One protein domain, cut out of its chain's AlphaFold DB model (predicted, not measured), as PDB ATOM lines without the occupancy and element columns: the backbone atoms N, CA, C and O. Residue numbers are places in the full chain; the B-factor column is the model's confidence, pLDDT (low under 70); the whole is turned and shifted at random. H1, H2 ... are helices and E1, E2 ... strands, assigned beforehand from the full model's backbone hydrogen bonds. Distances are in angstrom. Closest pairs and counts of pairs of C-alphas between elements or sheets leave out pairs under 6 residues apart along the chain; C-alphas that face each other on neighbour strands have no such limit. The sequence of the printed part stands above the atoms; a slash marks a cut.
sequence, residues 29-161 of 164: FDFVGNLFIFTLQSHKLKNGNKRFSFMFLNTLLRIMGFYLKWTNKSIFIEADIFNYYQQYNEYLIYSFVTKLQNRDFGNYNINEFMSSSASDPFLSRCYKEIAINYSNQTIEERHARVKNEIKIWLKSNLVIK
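This is residues 29 to 161 of the 164 residues of the protein "Type II toxin-antitoxin system death-on-curing family toxin" of Mycoplasma phocirhinis (UniProt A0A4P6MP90). Two long helices, H3 and H6, run along the longest axis in opposite ways, offset so that H3 touches H6 with residues 96 to 99 alone; the helical hairpin of H1 and H2 packs crosswise on one side of this pair, and the smaller hairpin of H4 and H5 makes one end of the domain, H5 packing on H3. At the other end, the short strands E1 and E2 pair into a small two-stranded sheet. The printed part has 133 residues, with six named helices and two named strands in the order H1 H2 E1 H3 H4 H5 H6 E2; the sheet, E1 - E2, is antiparallel and the class is mostly helix. The whole is compact, with a radius of gyration of the C-alphas of 15.6 A, and only just elongated, spanning 47 by 31 by 29 A.

H1, residues 29 to 41, and H2, residues 49 to 63, form a helical hairpin; they touch, closest at the C-alphas of Thr 39 and Ser 53, 5.5 A apart, and run opposite ways at a shallow tilt of 23 degrees. E1, residues 66 to 68, follows H2 over a tight link, and the closest C-alphas of the two, Leu 61 and Tyr 67, are 6.1 A apart. H3, residues 79 to 99, is the hub, touching three helices. With residues 93 to 97 alone it touches H2 at a steep tilt of 60 degrees, the closest C-alphas, Ile 93 and Lys 50, being 7.0 A apart. H4, residues 107 to 116, and H5, residues 121 to 133, form the second helical hairpin; they touch at a shallow tilt of 9 degrees, with the C-alphas of Met 114 and Ser 124 closest at 5.7 A. H5 touches residues 91 to 99 of H3 at a steep tilt of 61 degrees, with the C-alphas of Cys 126 and Ser 95 closest at 5.4 A. H6, residues 139 to 157, touches H3 with residues 142 to 150 alone; they run opposite ways at a shallow tilt of 20 degrees, the closest C-alphas being Val 146 and Phe 96, 6.9 A apart. With residues 147 to 155 alone, H6 touches H1 at a steep tilt of 52 degrees, closest at the C-alphas of Lys 151 and Gly 33, 5.5 A apart. E2, residues 158 to 160, is the antiparallel neighbour of E1: N 67 and O 159 are 2.9 A apart and N 159 and O 67 are 2.8 A apart, both within hydrogen-bond range. In H1, H2, H3, H5 and H6 every O i to N i+4 pair is within hydrogen-bond range; in H4 4 of 6 are. Among the pairs that are apart are H2 and H6, and H4 and H6.

H1 begins at C-alpha 29, (256.125, 183.005, 144.217), and is 18.0 A long from first to last C-alpha; H2 is 20.7 A long. H3, the longest helix by residues, begins at C-alpha 79, (232.462, 169.991, 140.540), and is 30.3 A long. H4 is 15.0 A long, H5 18.5 A and H6 26.6 A. E1 is 7.0 A long and E2 6.9 A, ending at C-alpha 160, (246.274, 184.116, 135.990).

The two C-alphas farthest apart, those of Tyr 108 and Lys 161, are 47.4 A apart. The printed part has no cut, and no link is long. The mean pLDDT of the printed part is 81.2; it is under 70 at residues 72 to 82, of which 79 to 82 belong to H3, at residues 107 to 109 of H4, and at residues 118 and 161.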
ATOM      1  N   PHE A  29     256.219 184.278 143.506       80.00
ATOM      2  CA  PHE A  29     256.125 183.005 144.217       80.00
ATOM      3  C   PHE A  29     257.013 182.967 145.462       80.00
ATOM      4  O   PHE A  29     256.622 182.372 146.466       80.00
ATOM      5  N   ASP A  30     258.171 183.629 145.426       80.31
ATOM      6  CA  ASP A  30     259.045 183.761 146.588       80.31
ATOM      7  C   ASP A  30     258.420 184.686 147.629       80.31
ATOM      8  O   ASP A  30     258.388 184.343 148.811       80.31
ATOM      9  N   PHE A  31     257.832 185.799 147.186       83.25
ATOM     10  CA  PHE A  31     257.128 186.731 148.062       83.25
ATOM     11  C   PHE A  31     255.965 186.059 148.791       83.25
ATOM     12  O   PHE A  31     255.916 186.011 150.024       83.25
ATOM     13  N   VAL A  32     255.032 185.507 148.015       86.25
ATOM     14  CA  VAL A  32     253.827 184.872 148.544       86.25
ATOM     15  C   VAL A  32     254.191 183.629 149.351       86.25
ATOM     16  O   VAL A  32     253.607 183.402 150.409       86.25
ATOM     17  N   GLY A  33     255.172 182.848 148.893       87.88
ATOM     18  CA  GLY A  33     255.666 181.669 149.594       87.88
ATOM     19  C   GLY A  33     256.222 182.013 150.969       87.88
ATOM     20  O   GLY A  33     255.758 181.459 151.966       87.88
ATOM     21  N   ASN A  34     257.161 182.959 151.043       86.12
ATOM     22  CA  ASN A  34     257.787 183.375 152.300       86.12
ATOM     23  C   ASN A  34     256.745 183.900 153.290       86.12
ATOM     24  O   ASN A  34     256.708 183.477 154.446       86.12
ATOM     25  N   LEU A  35     255.846 184.765 152.828       86.75
ATOM     26  CA  LEU A  35     254.773 185.284 153.662       86.75
ATOM     27  C   LEU A  35     253.837 184.173 154.152       86.75
ATOM     28  O   LEU A  35     253.463 184.141 155.326       86.75
ATOM     29  N   PHE A  36     253.470 183.242 153.274       89.12
ATOM     30  CA  PHE A  36     252.627 182.117 153.641       89.12
ATOM     31  C   PHE A  36     253.292 181.256 154.723       89.12
ATOM     32  O   PHE A  36     252.664 180.986 155.750       89.12
ATOM     33  N   ILE A  37     254.579 180.932 154.572       88.88
ATOM     34  CA  ILE A  37     255.384 180.231 155.586       88.88
ATOM     35  C   ILE A  37     255.351 180.974 156.928       88.88
ATOM     36  O   ILE A  37     255.045 180.361 157.954       88.88
ATOM     37  N   PHE A  38     255.580 182.292 156.926       86.75
ATOM     38  CA  PHE A  38     255.519 183.098 158.147       86.75
ATOM     39  C   PHE A  38     254.154 183.001 158.828       86.75
ATOM     40  O   PHE A  38     254.080 182.788 160.040       86.75
ATOM     41  N   THR A  39     253.059 183.101 158.069       86.69
ATOM     42  CA  THR A  39     251.719 182.978 158.657       86.69
ATOM     43  C   THR A  39     251.477 181.593 159.249       86.69
ATOM     44  O   THR A  39     250.910 181.510 160.340       86.69
ATOM     45  N   LEU A  40     251.926 180.519 158.586       86.25
ATOM     46  CA  LEU A  40     251.790 179.145 159.077       86.25
ATOM     47  C   LEU A  40     252.531 178.928 160.403       86.25
ATOM     48  O   LEU A  40     251.987 178.281 161.296       86.25
ATOM     49  N   GLN A  41     253.734 179.489 160.547       84.44
ATOM     50  CA  GLN A  41     254.569 179.328 161.744       84.44
ATOM     51  C   GLN A  41     254.207 180.291 162.884       84.44
ATOM     52  O   GLN A  41     254.577 180.059 164.031       84.44
ATOM     53  N   SER A  42     253.479 181.373 162.599       81.56
ATOM     54  CA  SER A  42     253.227 182.442 163.573       81.56
ATOM     55  C   SER A  42     252.376 182.027 164.780       81.56
ATOM     56  O   SER A  42     252.490 182.652 165.836       81.56
ATOM     57  N   HIS A  43     251.508 181.015 164.617       75.88
ATOM     58  CA  HIS A  43     250.608 180.464 165.641       75.88
ATOM     59  C   HIS A  43     249.919 181.512 166.549       75.88
ATOM     60  O   HIS A  43     249.682 181.261 167.728       75.88
ATOM     61  N   LYS A  44     249.577 182.695 166.015       80.19
ATOM     62  CA  LYS A  44     249.073 183.832 166.811       80.19
ATOM     63  C   LYS A  44     247.663 183.632 167.363       80.19
ATOM     64  O   LYS A  44     247.308 184.243 168.366       80.19
ATOM     65  N   LEU A  45     246.845 182.810 166.711       78.50
ATOM     66  CA  LEU A  45     245.471 182.551 167.128       78.50
ATOM     67  C   LEU A  45     245.417 181.384 168.117       78.50
ATOM     68  O   LEU A  45     246.094 180.374 167.931       78.50
ATOM     69  N   LYS A  46     244.531 181.467 169.117       75.69
ATOM     70  CA  LYS A  46     244.265 180.357 170.054       75.69
ATOM     71  C   LYS A  46     243.803 179.084 169.328       75.69
ATOM     72  O   LYS A  46     244.129 177.978 169.741       75.69
ATOM     73  N   ASN A  47     243.052 179.242 168.237       73.75
ATOM     74  CA  ASN A  47     242.676 178.172 167.318       73.75
ATOM     75  C   ASN A  47     242.486 178.751 165.905       73.75
ATOM     76  O   ASN A  47     242.291 179.952 165.741       73.75
ATOM     77  N   GLY A  48     242.527 177.904 164.877       79.00
ATOM     78  CA  GLY A  48     242.186 178.299 163.511       79.00
ATOM     79  C   GLY A  48     243.328 178.901 162.693       79.00
ATOM     80  O   GLY A  48     243.074 179.279 161.557       79.00
ATOM     81  N   ASN A  49     244.573 178.922 163.193       81.94
ATOM     82  CA  ASN A  49     245.739 179.423 162.442       81.94
ATOM     83  C   ASN A  49     245.813 178.846 161.023       81.94
ATOM     84  O   ASN A  49     245.965 179.592 160.074       81.94
ATOM     85  N   LYS A  50     245.595 177.535 160.861       81.38
ATOM     86  CA  LYS A  50     245.632 176.856 159.553       81.38
ATOM     87  C   LYS A  50     244.595 177.415 158.573       81.38
ATOM     88  O   LYS A  50     244.917 177.728 157.432       81.38
ATOM     89  N   ARG A  51     243.351 177.571 159.048       81.69
ATOM     90  CA  ARG A  51     242.244 178.143 158.265       81.69
ATOM     91  C   ARG A  51     242.529 179.600 157.920       81.69
ATOM     92  O   ARG A  51     242.351 179.995 156.775       81.69
ATOM     93  N   PHE A  52     243.025 180.365 158.892       85.56
ATOM     94  CA  PHE A  52     243.415 181.754 158.698       85.56
ATOM     95  C   PHE A  52     244.532 181.894 157.658       85.56
ATOM     96  O   PHE A  52     244.341 182.617 156.689       85.56
ATOM     97  N   SER A  53     245.649 181.174 157.797       87.06
ATOM     98  CA  SER A  53     246.783 181.241 156.865       87.06
ATOM     99  C   SER A  53     246.358 180.914 155.437       87.06
ATOM    100  O   SER A  53     246.756 181.603 154.503       87.06
ATOM    101  N   PHE A  54     245.501 179.903 155.257       85.31
ATOM    102  CA  PHE A  54     244.975 179.556 153.939       85.31
ATOM    103  C   PHE A  54     244.028 180.629 153.374       85.31
ATOM    104  O   PHE A  54     244.168 181.026 152.217       85.31
ATOM    105  N   MET A  55     243.088 181.137 154.179       84.25
ATOM    106  CA  MET A  55     242.187 182.220 153.758       84.25
ATOM    107  C   MET A  55     242.956 183.495 153.409       84.25
ATOM    108  O   MET A  55     242.647 184.150 152.412       84.25
ATOM    109  N   PHE A  56     243.970 183.823 154.204       86.50
ATOM    110  CA  PHE A  56     244.850 184.959 153.990       86.50
ATOM    111  C   PHE A  56     245.636 184.811 152.685       86.50
ATOM    112  O   PHE A  56     245.583 185.715 151.854       86.50
ATOM    113  N   LEU A  57     246.264 183.652 152.451       88.12
ATOM    114  CA  LEU A  57     246.952 183.345 151.195       88.12
ATOM    115  C   LEU A  57     246.019 183.513 149.988       88.12
ATOM    116  O   LEU A  57     246.351 184.221 149.042       88.12
ATOM    117  N   ASN A  58     244.835 182.896 150.027       85.00
ATOM    118  CA  ASN A  58     243.877 182.968 148.923       85.00
ATOM    119  C   ASN A  58     243.389 184.407 148.671       85.00
ATOM    120  O   ASN A  58     243.204 184.810 147.526       85.00
ATOM    121  N   THR A  59     243.196 185.192 149.732       83.88
ATOM    122  CA  THR A  59     242.798 186.604 149.626       83.88
ATOM    123  C   THR A  59     243.910 187.448 149.020       83.88
ATOM    124  O   THR A  59     243.655 188.219 148.099       83.88
ATOM    125  N   LEU A  60     245.144 187.269 149.493       85.38
ATOM    126  CA  LEU A  60     246.306 187.982 148.981       85.38
ATOM    127  C   LEU A  60     246.515 187.705 147.492       85.38
ATOM    128  O   LEU A  60     246.600 188.641 146.706       85.38
ATOM    129  N   LEU A  61     246.522 186.431 147.100       84.25
ATOM    130  CA  LEU A  61     246.668 186.028 145.702       84.25
ATOM    131  C   LEU A  61     245.618 186.692 144.810       84.25
ATOM    132  O   LEU A  61     245.969 187.256 143.776       84.25
ATOM    133  N   ARG A  62     244.353 186.708 145.251       81.44
ATOM    134  CA  ARG A  62     243.254 187.353 144.519       81.44
ATOM    135  C   ARG A  62     243.456 188.855 144.350       81.44
ATOM    136  O   ARG A  62     243.209 189.366 143.262       81.44
ATOM    137  N   ILE A  63     243.911 189.551 145.392       81.12
ATOM    138  CA  ILE A  63     244.240 190.987 145.319       81.12
ATOM    139  C   ILE A  63     245.356 191.229 144.295       81.12
ATOM    140  O   ILE A  63     245.329 192.222 143.576       81.12
ATOM    141  N   MET A  64     246.297 190.293 144.185       78.12
ATOM    142  CA  MET A  64     247.408 190.345 143.232       78.12
ATOM    143  C   MET A  64     247.042 189.835 141.826       78.12
ATOM    144  O   MET A  64     247.911 189.765 140.963       78.12
ATOM    145  N   GLY A  65     245.778 189.473 141.573       75.38
ATOM    146  CA  GLY A  65     245.308 188.986 140.270       75.38
ATOM    147  C   GLY A  65     245.562 187.496 139.997       75.38
ATOM    148  O   GLY A  65     245.280 187.017 138.897       75.38
ATOM    149  N   PHE A  66     246.046 186.748 140.988       82.56
ATOM    150  CA  PHE A  66     246.291 185.311 140.903       82.56
ATOM    151  C   PHE A  66     245.176 184.501 141.565       82.56
ATOM    152  O   PHE A  66     244.534 184.921 142.530       82.56
ATOM    153  N   TYR A  67     244.977 183.284 141.070       81.38
ATOM    154  CA  TYR A  67     243.977 182.359 141.587       81.38
ATOM    155  C   TYR A  67     244.597 180.986 141.796       81.38
ATOM    156  O   TYR A  67     245.435 180.548 141.014       81.38
ATOM    157  N   LEU A  68     244.163 180.287 142.840       81.06
ATOM    158  CA  LEU A  68     244.443 178.863 142.990       81.06
ATOM    159  C   LEU A  68     243.440 178.078 142.140       81.06
ATOM    160  O   LEU A  68     242.239 178.356 142.196       81.06
ATOM    161  N   LYS A  69     243.913 177.079 141.384       77.56
ATOM    162  CA  LYS A  69     243.093 176.301 140.429       77.56
ATOM    163  C   LYS A  69     241.779 175.765 141.020       77.56
ATOM    164  O   LYS A  69     240.776 175.703 140.331       77.56
ATOM    165  N   TRP A  70     241.744 175.422 142.302       72.62
ATOM    166  CA  TRP A  70     240.585 174.816 142.976       72.62
ATOM    167  C   TRP A  70     239.811 175.777 143.886       72.62
ATOM    168  O   TRP A  70     239.051 175.318 144.729       72.62
ATOM    169  N   THR A  71     239.998 177.100 143.807       70.50
ATOM    170  CA  THR A  71     239.213 178.038 144.643       70.50
ATOM    171  C   THR A  71     238.006 178.624 143.919       70.50
ATOM    172  O   THR A  71     237.314 179.487 144.466       70.50
ATOM    173  N   ASN A  72     237.714 178.143 142.705       67.00
ATOM    174  CA  ASN A  72     236.508 178.500 141.969       67.00
ATOM    175  C   ASN A  72     235.936 177.309 141.176       67.00
ATOM    176  O   ASN A  72     236.531 176.869 140.194       67.00
ATOM    177  N   LYS A  73     234.756 176.836 141.608       60.66
ATOM    178  CA  LYS A  73     234.037 175.644 141.118       60.66
ATOM    179  C   LYS A  73     233.530 175.753 139.668       60.66
ATOM    180  O   LYS A  73     233.060 174.764 139.127       60.66
ATOM    181  N   SER A  74     233.589 176.932 139.043       57.88
ATOM    182  CA  SER A  74     233.048 177.149 137.691       57.88
ATOM    183  C   SER A  74     234.049 177.666 136.659       57.88
ATOM    184  O   SER A  74     233.740 177.643 135.474       57.88
ATOM    185  N   ILE A  75     235.227 178.144 137.076       60.81
ATOM    186  CA  ILE A  75     236.180 178.794 136.156       60.81
ATOM    187  C   ILE A  75     237.318 177.854 135.741       60.81
ATOM    188  O   ILE A  75     237.843 177.988 134.641       60.81
ATOM    189  N   PHE A  76     237.712 176.913 136.601       59.78
ATOM    190  CA  PHE A  76     238.972 176.187 136.414       59.78
ATOM    191  C   PHE A  76     238.856 174.661 136.496       59.78
ATOM    192  O   PHE A  76     239.712 173.978 135.940       59.78
ATOM    193  N   ILE A  77     237.859 174.114 137.207       62.38
ATOM    194  CA  ILE A  77     237.756 172.674 137.502       62.38
ATOM    195  C   ILE A  77     236.277 172.261 137.644       62.38
ATOM    196  O   ILE A  77     235.492 173.008 138.226       62.38
ATOM    197  N   GLU A  78     235.915 171.066 137.162       67.69
ATOM    198  CA  GLU A  78     234.593 170.441 137.353       67.69
ATOM    199  C   GLU A  78     234.251 170.170 138.836       67.69
ATOM    200  O   GLU A  78     235.128 170.041 139.692       67.69
ATOM    201  N   ALA A  79     232.959 170.048 139.160       66.19
ATOM    202  CA  ALA A  79     232.462 169.991 140.540       66.19
ATOM    203  C   ALA A  79     233.012 168.824 141.385       66.19
ATOM    204  O   ALA A  79     233.340 169.025 142.558       66.19
ATOM    205  N   ASP A  80     233.123 167.626 140.814       66.88
ATOM    206  CA  ASP A  80     233.583 166.439 141.547       66.88
ATOM    207  C   ASP A  80     235.094 166.487 141.788       66.88
ATOM    208  O   ASP A  80     235.589 166.190 142.880       66.88
ATOM    209  N   ILE A  81     235.823 166.987 140.792       66.62
ATOM    210  CA  ILE A  81     237.263 167.210 140.855       66.62
ATOM    211  C   ILE A  81     237.583 168.317 141.887       66.62
ATOM    212  O   ILE A  81     238.541 168.201 142.654       66.62
ATOM    213  N   PHE A  82     236.748 169.358 141.986       69.38
ATOM    214  CA  PHE A  82     236.870 170.427 142.985       69.38
ATOM    215  C   PHE A  82     236.818 169.900 144.429       69.38
ATOM    216  O   PHE A  82     237.666 170.268 145.242       69.38
ATOM    217  N   ASN A  83     235.864 169.016 144.749       70.69
ATOM    218  CA  ASN A  83     235.714 168.460 146.101       70.69
ATOM    219  C   ASN A  83     236.938 167.627 146.516       70.69
ATOM    220  O   ASN A  83     237.418 167.744 147.647       70.69
ATOM    221  N   TYR A  84     237.479 166.828 145.589       73.88
ATOM    222  CA  TYR A  84     238.714 166.074 145.808       73.88
ATOM    223  C   TYR A  84     239.900 167.007 146.096       73.88
ATOM    224  O   TYR A  84     240.608 166.833 147.093       73.88
ATOM    225  N   TYR A  85     240.086 168.047 145.274       72.31
ATOM    226  CA  TYR A  85     241.146 169.027 145.502       72.31
ATOM    227  C   TYR A  85     240.963 169.777 146.817       72.31
ATOM    228  O   TYR A  85     241.954 170.046 147.487       72.31
ATOM    229  N   GLN A  86     239.740 170.101 147.228       72.00
ATOM    230  CA  GLN A  86     239.515 170.781 148.500       72.00
ATOM    231  C   GLN A  86     240.055 169.959 149.682       72.00
ATOM    232  O   GLN A  86     240.861 170.473 150.458       72.00
ATOM    233  N   GLN A  87     239.690 168.676 149.779       74.75
ATOM    234  CA  GLN A  87     240.172 167.796 150.852       74.75
ATOM    235  C   GLN A  87     241.689 167.582 150.789       74.75
ATOM    236  O   GLN A  87     242.377 167.617 151.811       74.75
ATOM    237  N   TYR A  88     242.230 167.395 149.582       81.06
ATOM    238  CA  TYR A  88     243.667 167.234 149.381       81.06
ATOM    239  C   TYR A  88     244.456 168.487 149.787       81.06
ATOM    240  O   TYR A  88     245.511 168.384 150.412       81.06
ATOM    241  N   ASN A  89     243.942 169.676 149.483       77.56
ATOM    242  CA  ASN A  89     244.598 170.923 149.852       77.56
ATOM    243  C   ASN A  89     244.518 171.185 151.352       77.56
ATOM    244  O   ASN A  89     245.511 171.604 151.937       77.56
ATOM    245  N   GLU A  90     243.395 170.884 152.005       77.75
ATOM    246  CA  GLU A  90     243.333 170.926 153.468       77.75
ATOM    247  C   GLU A  90     244.399 170.015 154.091       77.75
ATOM    248  O   GLU A  90     245.157 170.471 154.952       77.75
ATOM    249  N   TYR A  91     244.542 168.783 153.588       84.00
ATOM    250  CA  TYR A  91     245.627 167.887 153.994       84.00
ATOM    251  C   TYR A  91     247.012 168.507 153.773       84.00
ATOM    252  O   TYR A  91     247.830 168.498 154.691       84.00
ATOM    253  N   LEU A  92     247.284 169.074 152.594       86.44
ATOM    254  CA  LEU A  92     248.583 169.676 152.282       86.44
ATOM    255  C   LEU A  92     248.945 170.809 153.243       86.44
ATOM    256  O   LEU A  92     250.064 170.853 153.750       86.44
ATOM    257  N   ILE A  93     247.999 171.699 153.543       84.38
ATOM    258  CA  ILE A  93     248.220 172.806 154.481       84.38
ATOM    259  C   ILE A  93     248.515 172.257 155.880       84.38
ATOM    260  O   ILE A  93     249.443 172.717 156.545       84.38
ATOM    261  N   TYR A  94     247.766 171.241 156.320       83.81
ATOM    262  CA  TYR A  94     248.051 170.537 157.572       83.81
ATOM    263  C   TYR A  94     249.450 169.919 157.571       83.81
ATOM    264  O   TYR A  94     250.188 170.077 158.545       83.81
ATOM    265  N   SER A  95     249.834 169.271 156.475       89.69
ATOM    266  CA  SER A  95     251.141 168.654 156.313       89.69
ATOM    267  C   SER A  95     252.266 169.682 156.368       89.69
ATOM    268  O   SER A  95     253.255 169.434 157.054       89.69
ATOM    269  N   PHE A  96     252.132 170.829 155.701       91.75
ATOM    270  CA  PHE A  96     253.141 171.887 155.748       91.75
ATOM    271  C   PHE A  96     253.335 172.415 157.163       91.75
ATOM    272  O   PHE A  96     254.472 172.545 157.609       91.75
ATOM    273  N   VAL A  97     252.247 172.639 157.905       88.88
ATOM    274  CA  VAL A  97     252.335 173.069 159.306       88.88
ATOM    275  C   VAL A  97     253.088 172.043 160.137       88.88
ATOM    276  O   VAL A  97     254.014 172.424 160.842       88.88
ATOM    277  N   THR A  98     252.736 170.760 160.039       88.69
ATOM    278  CA  THR A  98     253.384 169.696 160.823       88.69
ATOM    279  C   THR A  98     254.873 169.585 160.493       88.69
ATOM    280  O   THR A  98     255.698 169.525 161.403       88.69
ATOM    281  N   LYS A  99     255.238 169.637 159.206       91.06
ATOM    282  CA  LYS A  99     256.639 169.587 158.764       91.06
ATOM    283  C   LYS A  99     257.441 170.824 159.210       91.06
ATOM    284  O   LYS A  99     258.623 170.700 159.517       91.06
ATOM    285  N   LEU A 100     256.812 171.998 159.305       90.50
ATOM    286  CA  LEU A 100     257.437 173.256 159.746       90.50
ATOM    287  C   LEU A 100     257.498 173.437 161.273       90.50
ATOM    288  O   LEU A 100     257.962 174.476 161.742       90.50
ATOM    289  N   GLN A 101     257.050 172.462 162.068       87.12
ATOM    290  CA  GLN A 101     257.195 172.527 163.523       87.12
ATOM    291  C   GLN A 101     258.668 172.420 163.929       87.12
ATOM    292  O   GLN A 101     259.444 171.716 163.283       87.12
ATOM    293  N   ASN A 102     259.044 173.054 165.040       87.00
ATOM    294  CA  ASN A 102     260.357 172.887 165.679       87.00
ATOM    295  C   ASN A 102     260.378 171.613 166.535       87.00
ATOM    296  O   ASN A 102     260.592 171.662 167.742       87.00
ATOM    297  N   ARG A 103     260.046 170.475 165.919       84.62
ATOM    298  CA  ARG A 103     260.048 169.160 166.566       84.62
ATOM    299  C   ARG A 103     261.071 168.255 165.909       84.62
ATOM    300  O   ARG A 103     261.249 168.306 164.691       84.62
ATOM    301  N   ASP A 104     261.720 167.434 166.715       82.62
ATOM    302  CA  ASP A 104     262.563 166.369 166.200       82.62
ATOM    303  C   ASP A 104     261.692 165.156 165.847       82.62
ATOM    304  O   ASP A 104     260.916 164.662 166.671       82.62
ATOM    305  N   PHE A 105     261.817 164.709 164.602       81.06
ATOM    306  CA  PHE A 105     261.110 163.558 164.058       81.06
ATOM    307  C   PHE A 105     262.053 162.366 163.850       81.06
ATOM    308  O   PHE A 105     261.829 161.553 162.961       81.06
ATOM    309  N   GLY A 106     263.097 162.217 164.668       74.94
ATOM    310  CA  GLY A 106     263.856 160.970 164.725       74.94
ATOM    311  C   GLY A 106     262.952 159.742 164.940       74.94
ATOM    312  O   GLY A 106     261.868 159.835 165.527       74.94
ATOM    313  N   ASN A 107     263.404 158.574 164.470       64.56
ATOM    314  CA  ASN A 107     262.601 157.343 164.371       64.56
ATOM    315  C   ASN A 107     261.862 156.934 165.660       64.56
ATOM    316  O   ASN A 107     260.747 156.419 165.584       64.56
ATOM    317  N   TYR A 108     262.444 157.172 166.839       60.25
ATOM    318  CA  TYR A 108     261.794 156.862 168.118       60.25
ATOM    319  C   TYR A 108     260.570 157.759 168.381       60.25
ATOM    320  O   TYR A 108     259.499 157.268 168.734       60.25
ATOM    321  N   ASN A 109     260.693 159.058 168.106       69.69
ATOM    322  CA  ASN A 109     259.654 160.048 168.391       69.69
ATOM    323  C   ASN A 109     258.439 159.890 167.466       69.69
ATOM    324  O   ASN A 109     257.303 160.113 167.881       69.69
ATOM    325  N   ILE A 110     258.641 159.477 166.208       71.81
ATOM    326  CA  ILE A 110     257.522 159.345 165.264       71.81
ATOM    327  C   ILE A 110     256.556 158.227 165.667       71.81
ATOM    328  O   ILE A 110     255.345 158.407 165.542       71.81
ATOM    329  N   ASN A 111     257.052 157.099 166.177       72.06
ATOM    330  CA  ASN A 111     256.184 155.993 166.592       72.06
ATOM    331  C   ASN A 111     255.252 156.412 167.743       72.06
ATOM    332  O   ASN A 111     254.060 156.090 167.738       72.06
ATOM    333  N   GLU A 112     255.761 157.221 168.672       75.12
ATOM    334  CA  GLU A 112     254.968 157.822 169.745       75.12
ATOM    335  C   GLU A 112     253.922 158.811 169.192       75.12
ATOM    336  O   GLU A 112     252.738 158.748 169.545       75.12
ATOM    337  N   PHE A 113     254.303 159.657 168.228       76.94
ATOM    338  CA  PHE A 113     253.369 160.569 167.559       76.94
ATOM    339  C   PHE A 113     252.290 159.847 166.739       76.94
ATOM    340  O   PHE A 113     251.147 160.300 166.679       76.94
ATOM    341  N   MET A 114     252.606 158.707 166.124       73.44
ATOM    342  CA  MET A 114     251.626 157.899 165.394       73.44
ATOM    343  C   MET A 114     250.587 157.279 166.324       73.44
ATOM    344  O   MET A 114     249.399 157.315 166.008       73.44
ATOM    345  N   SER A 115     251.020 156.754 167.473       72.94
ATOM    346  CA  SER A 115     250.106 156.173 168.461       72.94
ATOM    347  C   SER A 115     249.143 157.218 169.040       72.94
ATOM    348  O   SER A 115     247.942 156.969 169.131       72.94
ATOM    349  N   SER A 116     249.637 158.425 169.329       73.25
ATOM    350  CA  SER A 116     248.833 159.530 169.873       73.25
ATOM    351  C   SER A 116     247.938 160.231 168.843       73.25
ATOM    352  O   SER A 116     246.968 160.884 169.220       73.25
ATOM    353  N   SER A 117     248.223 160.091 167.546       74.56
ATOM    354  CA  SER A 117     247.439 160.698 166.457       74.56
ATOM    355  C   SER A 117     246.457 159.743 165.782       74.56
ATOM    356  O   SER A 117     245.841 160.115 164.784       74.56
ATOM    357  N   ALA A 118     246.264 158.532 166.316       68.25
ATOM    358  CA  ALA A 118     245.394 157.513 165.724       68.25
ATOM    359  C   ALA A 118     243.946 157.996 165.486       68.25
ATOM    360  O   ALA A 118     243.284 157.519 164.566       68.25
ATOM    361  N   SER A 119     243.468 158.966 166.273       73.69
ATOM    362  CA  SER A 119     242.135 159.565 166.144       73.69
ATOM    363  C   SER A 119     242.034 160.722 165.136       73.69
ATOM    364  O   SER A 119     240.922 161.144 164.834       73.69
ATOM    365  N   ASP A 120     243.152 161.257 164.628       80.81
ATOM    366  CA  ASP A 120     243.185 162.315 163.603       80.81
ATOM    367  C   ASP A 120     243.802 161.757 162.302       80.81
ATOM    368  O   ASP A 120     245.030 161.667 162.173       80.81
ATOM    369  N   PRO A 121     242.968 161.389 161.308       79.25
ATOM    370  CA  PRO A 121     243.431 160.792 160.059       79.25
ATOM    371  C   PRO A 121     244.414 161.673 159.281       79.25
ATOM    372  O   PRO A 121     245.332 161.150 158.641       79.25
ATOM    373  N   PHE A 122     244.256 163.002 159.333       81.75
ATOM    374  CA  PHE A 122     245.167 163.916 158.647       81.75
ATOM    375  C   PHE A 122     246.527 163.930 159.330       81.75
ATOM    376  O   PHE A 122     247.555 163.824 158.654       81.75
ATOM    377  N   LEU A 123     246.544 164.023 160.658       82.44
ATOM    378  CA  LEU A 123     247.783 164.067 161.426       82.44
ATOM    379  C   LEU A 123     248.557 162.744 161.335       82.44
ATOM    380  O   LEU A 123     249.763 162.762 161.085       82.44
ATOM    381  N   SER A 124     247.862 161.608 161.431       83.75
ATOM    382  CA  SER A 124     248.465 160.281 161.255       83.75
ATOM    383  C   SER A 124     249.116 160.134 159.875       83.75
ATOM    384  O   SER A 124     250.259 159.684 159.757       83.75
ATOM    385  N   ARG A 125     248.429 160.582 158.814       86.69
ATOM    386  CA  ARG A 125     248.975 160.580 157.450       86.69
ATOM    387  C   ARG A 125     250.219 161.468 157.329       86.69
ATOM    388  O   ARG A 125     251.202 161.033 156.734       86.69
ATOM    389  N   CYS A 126     250.212 162.654 157.943       88.25
ATOM    390  CA  CYS A 126     251.377 163.542 157.960       88.25
ATOM    391  C   CYS A 126     252.588 162.876 158.628       88.25
ATOM    392  O   CYS A 126     253.690 162.936 158.091       88.25
ATOM    393  N   TYR A 127     252.401 162.217 159.778       87.38
ATOM    394  CA  TYR A 127     253.507 161.545 160.465       87.38
ATOM    395  C   TYR A 127     254.068 160.363 159.675       87.38
ATOM    396  O   TYR A 127     255.280 160.161 159.684       87.38
ATOM    397  N   LYS A 128     253.228 159.635 158.927       86.94
ATOM    398  CA  LYS A 128     253.695 158.592 157.996       86.94
ATOM    399  C   LYS A 128     254.584 159.176 156.909       86.94
ATOM    400  O   LYS A 128     255.663 158.656 156.651       86.94
ATOM    401  N   GLU A 129     254.162 160.283 156.309       88.75
ATOM    402  CA  GLU A 129     254.956 160.963 155.288       88.75
ATOM    403  C   GLU A 129     256.281 161.499 155.852       88.75
ATOM    404  O   GLU A 129     257.323 161.369 155.209       88.75
ATOM    405  N   ILE A 130     256.257 162.052 157.069       88.62
ATOM    406  CA  ILE A 130     257.451 162.540 157.768       88.62
ATOM    407  C   ILE A 130     258.436 161.397 158.044       88.62
ATOM    408  O   ILE A 130     259.620 161.550 157.751       88.62
ATOM    409  N   ALA A 131     257.954 160.245 158.521       86.50
ATOM    410  CA  ALA A 131     258.787 159.066 158.775       86.50
ATOM    411  C   ALA A 131     259.528 158.586 157.532       86.50
ATOM    412  O   ALA A 131     260.708 158.251 157.601       86.50
ATOM    413  N   ILE A 132     258.832 158.564 156.396       87.62
ATOM    414  CA  ILE A 132     259.380 158.043 155.145       87.62
ATOM    415  C   ILE A 132     260.378 159.034 154.538       87.62
ATOM    416  O   ILE A 132     261.433 158.631 154.061       87.62
ATOM    417  N   ASN A 133     260.053 160.330 154.550       90.38
ATOM    418  CA  ASN A 133     260.748 161.309 153.713       90.38
ATOM    419  C   ASN A 133     261.681 162.268 154.474       90.38
ATOM    420  O   ASN A 133     262.498 162.922 153.823       90.38
ATOM    421  N   TYR A 134     261.556 162.390 155.803       88.50
ATOM    422  CA  TYR A 134     262.217 163.444 156.596       88.50
ATOM    423  C   TYR A 134     262.814 162.961 157.930       88.50
ATOM    424  O   TYR A 134     263.381 163.775 158.654       88.50
ATOM    425  N   SER A 135     262.705 161.676 158.273       83.06
ATOM    426  CA  SER A 135     263.156 161.114 159.564       83.06
ATOM    427  C   SER A 135     264.649 161.294 159.848       83.06
ATOM    428  O   SER A 135     265.043 161.399 161.005       83.06
ATOM    429  N   ASN A 136     265.469 161.369 158.799       86.75
ATOM    430  CA  ASN A 136     266.921 161.540 158.899       86.75
ATOM    431  C   ASN A 136     267.379 163.001 158.750       86.75
ATOM    432  O   ASN A 136     268.575 163.244 158.629       86.75
ATOM    433  N   GLN A 137     266.451 163.960 158.681       89.19
ATOM    434  CA  GLN A 137     266.775 165.371 158.457       89.19
ATOM    435  C   GLN A 137     266.764 166.157 159.763       89.19
ATOM    436  O   GLN A 137     265.874 165.980 160.603       89.19
ATOM    437  N   THR A 138     267.695 167.102 159.894       91.06
ATOM    438  CA  THR A 138     267.632 168.090 160.976       91.06
ATOM    439  C   THR A 138     266.405 168.997 160.811       91.06
ATOM    440  O   THR A 138     265.765 169.053 159.754       91.06
ATOM    441  N   ILE A 139     266.049 169.739 161.865       89.81
ATOM    442  CA  ILE A 139     264.935 170.700 161.814       89.81
ATOM    443  C   ILE A 139     265.168 171.737 160.704       89.81
ATOM    444  O   ILE A 139     264.250 172.039 159.942       89.81
ATOM    445  N   GLU A 140     266.396 172.239 160.586       91.38
ATOM    446  CA  GLU A 140     266.785 173.270 159.620       91.38
ATOM    447  C   GLU A 140     266.711 172.757 158.177       91.38
ATOM    448  O   GLU A 140     266.090 173.398 157.326       91.38
ATOM    449  N   GLU A 141     267.252 171.565 157.916       92.94
ATOM    450  CA  GLU A 141     267.192 170.910 156.602       92.94
ATOM    451  C   GLU A 141     265.750 170.636 156.176       92.94
ATOM    452  O   GLU A 141     265.349 170.945 155.047       92.94
ATOM    453  N   ARG A 142     264.940 170.106 157.099       93.12
ATOM    454  CA  ARG A 142     263.520 169.860 156.858       93.12
ATOM    455  C   ARG A 142     262.800 171.159 156.529       93.12
ATOM    456  O   ARG A 142     262.041 171.208 155.566       93.12
ATOM    457  N   HIS A 143     263.026 172.219 157.305       92.75
ATOM    458  CA  HIS A 143     262.398 173.515 157.052       92.75
ATOM    459  C   HIS A 143     262.807 174.064 155.689       92.75
ATOM    460  O   HIS A 143     261.929 174.451 154.923       92.75
ATOM    461  N   ALA A 144     264.095 174.046 155.341       92.00
ATOM    462  CA  ALA A 144     264.574 174.495 154.035       92.00
ATOM    463  C   ALA A 144     263.902 173.728 152.881       92.00
ATOM    464  O   ALA A 144     263.392 174.338 151.937       92.00
ATOM    465  N   ARG A 145     263.806 172.398 153.001       94.12
ATOM    466  CA  ARG A 145     263.125 171.545 152.021       94.12
ATOM    467  C   ARG A 145     261.638 171.879 151.896       94.12
ATOM    468  O   ARG A 145     261.143 172.055 150.786       94.12
ATOM    469  N   VAL A 146     260.932 172.023 153.014       93.00
ATOM    470  CA  VAL A 146     259.490 172.321 153.022       93.00
ATOM    471  C   VAL A 146     259.204 173.706 152.451       93.00
ATOM    472  O   VAL A 146     258.224 173.881 151.727       93.00
ATOM    473  N   LYS A 147     260.070 174.692 152.709       91.50
ATOM    474  CA  LYS A 147     259.963 176.016 152.083       91.50
ATOM    475  C   LYS A 147     260.020 175.906 150.556       91.50
ATOM    476  O   LYS A 147     259.219 176.541 149.874       91.50
ATOM    477  N   ASN A 148     260.910 175.069 150.021       91.44
ATOM    478  CA  ASN A 148     260.980 174.815 148.583       91.44
ATOM    479  C   ASN A 148     259.738 174.070 148.057       91.44
ATOM    480  O   ASN A 148     259.193 174.439 147.019       91.44
ATOM    481  N   GLU A 149     259.231 173.075 148.790       92.94
ATOM    482  CA  GLU A 149     257.991 172.365 148.435       92.94
ATOM    483  C   GLU A 149     256.787 173.306 148.347       92.94
ATOM    484  O   GLU A 149     256.009 173.212 147.400       92.94
ATOM    485  N   ILE A 150     256.655 174.247 149.286       91.19
ATOM    486  CA  ILE A 150     255.597 175.265 149.263       91.19
ATOM    487  C   ILE A 150     255.722 176.143 148.015       91.19
ATOM    488  O   ILE A 150     254.718 176.410 147.353       91.19
ATOM    489  N   LYS A 151     256.938 176.572 147.663       89.06
ATOM    490  CA  LYS A 151     257.184 177.381 146.459       89.06
ATOM    491  C   LYS A 151     256.830 176.622 145.181       89.06
ATOM    492  O   LYS A 151     256.126 177.163 144.331       89.06
ATOM    493  N   ILE A 152     257.264 175.366 145.059       89.62
ATOM    494  CA  ILE A 152     256.917 174.493 143.927       89.62
ATOM    495  C   ILE A 152     255.399 174.307 143.855       89.62
ATOM    496  O   ILE A 152     254.803 174.480 142.794       89.62
ATOM    497  N   TRP A 153     254.760 174.028 144.991       89.62
ATOM    498  CA  TRP A 153     253.313 173.879 145.070       89.62
ATOM    499  C   TRP A 153     252.583 175.147 144.616       89.62
ATOM    500  O   TRP A 153     251.649 175.041 143.825       89.62
ATOM    501  N   LEU A 154     253.013 176.342 145.035       88.06
ATOM    502  CA  LEU A 154     252.439 177.603 144.554       88.06
ATOM    503  C   LEU A 154     252.597 177.738 143.032       88.06
ATOM    504  O   LEU A 154     251.610 177.990 142.340       88.06
ATOM    505  N   LYS A 155     253.799 177.498 142.495       86.31
ATOM    506  CA  LYS A 155     254.081 177.576 141.050       86.31
ATOM    507  C   LYS A 155     253.185 176.650 140.227       86.31
ATOM    508  O   LYS A 155     252.655 177.061 139.199       86.31
ATOM    509  N   SER A 156     252.962 175.418 140.682       84.38
ATOM    510  CA  SER A 156     252.142 174.440 139.954       84.38
ATOM    511  C   SER A 156     250.640 174.731 139.996       84.38
ATOM    512  O   SER A 156     249.885 174.184 139.185       84.38
ATOM    513  N   ASN A 157     250.188 175.558 140.938       82.62
ATOM    514  CA  ASN A 157     248.774 175.669 141.280       82.62
ATOM    515  C   ASN A 157     248.177 177.065 141.137       82.62
ATOM    516  O   ASN A 157     246.958 177.217 141.259       82.62
ATOM    517  N   LEU A 158     249.009 178.058 140.852       82.06
ATOM    518  CA  LEU A 158     248.564 179.401 140.539       82.06
ATOM    519  C   LEU A 158     248.230 179.536 139.057       82.06
ATOM    520  O   LEU A 158     248.915 179.007 138.184       82.06
ATOM    521  N   VAL A 159     247.148 180.256 138.788       79.19
ATOM    522  CA  VAL A 159     246.699 180.634 137.451       79.19
ATOM    523  C   VAL A 159     246.395 182.123 137.422       79.19
ATOM    524  O   VAL A 159     245.941 182.708 138.410       79.19
ATOM    525  N   ILE A 160     246.651 182.736 136.272       75.69
ATOM    526  CA  ILE A 160     246.274 184.116 135.990       75.69
ATOM    527  C   ILE A 160     244.912 184.061 135.310       75.69
ATOM    528  O   ILE A 160     244.733 183.344 134.325       75.69
ATOM    529  N   LYS A 161     243.941 184.811 135.829       63.41
ATOM    530  CA  LYS A 161     242.689 185.006 135.102       63.41
ATOM    531  C   LYS A 161     242.953 186.029 134.000       63.41
ATOM    532  O   LYS A 161     243.072 187.217 134.287       63.41
TER     533      LYS A 161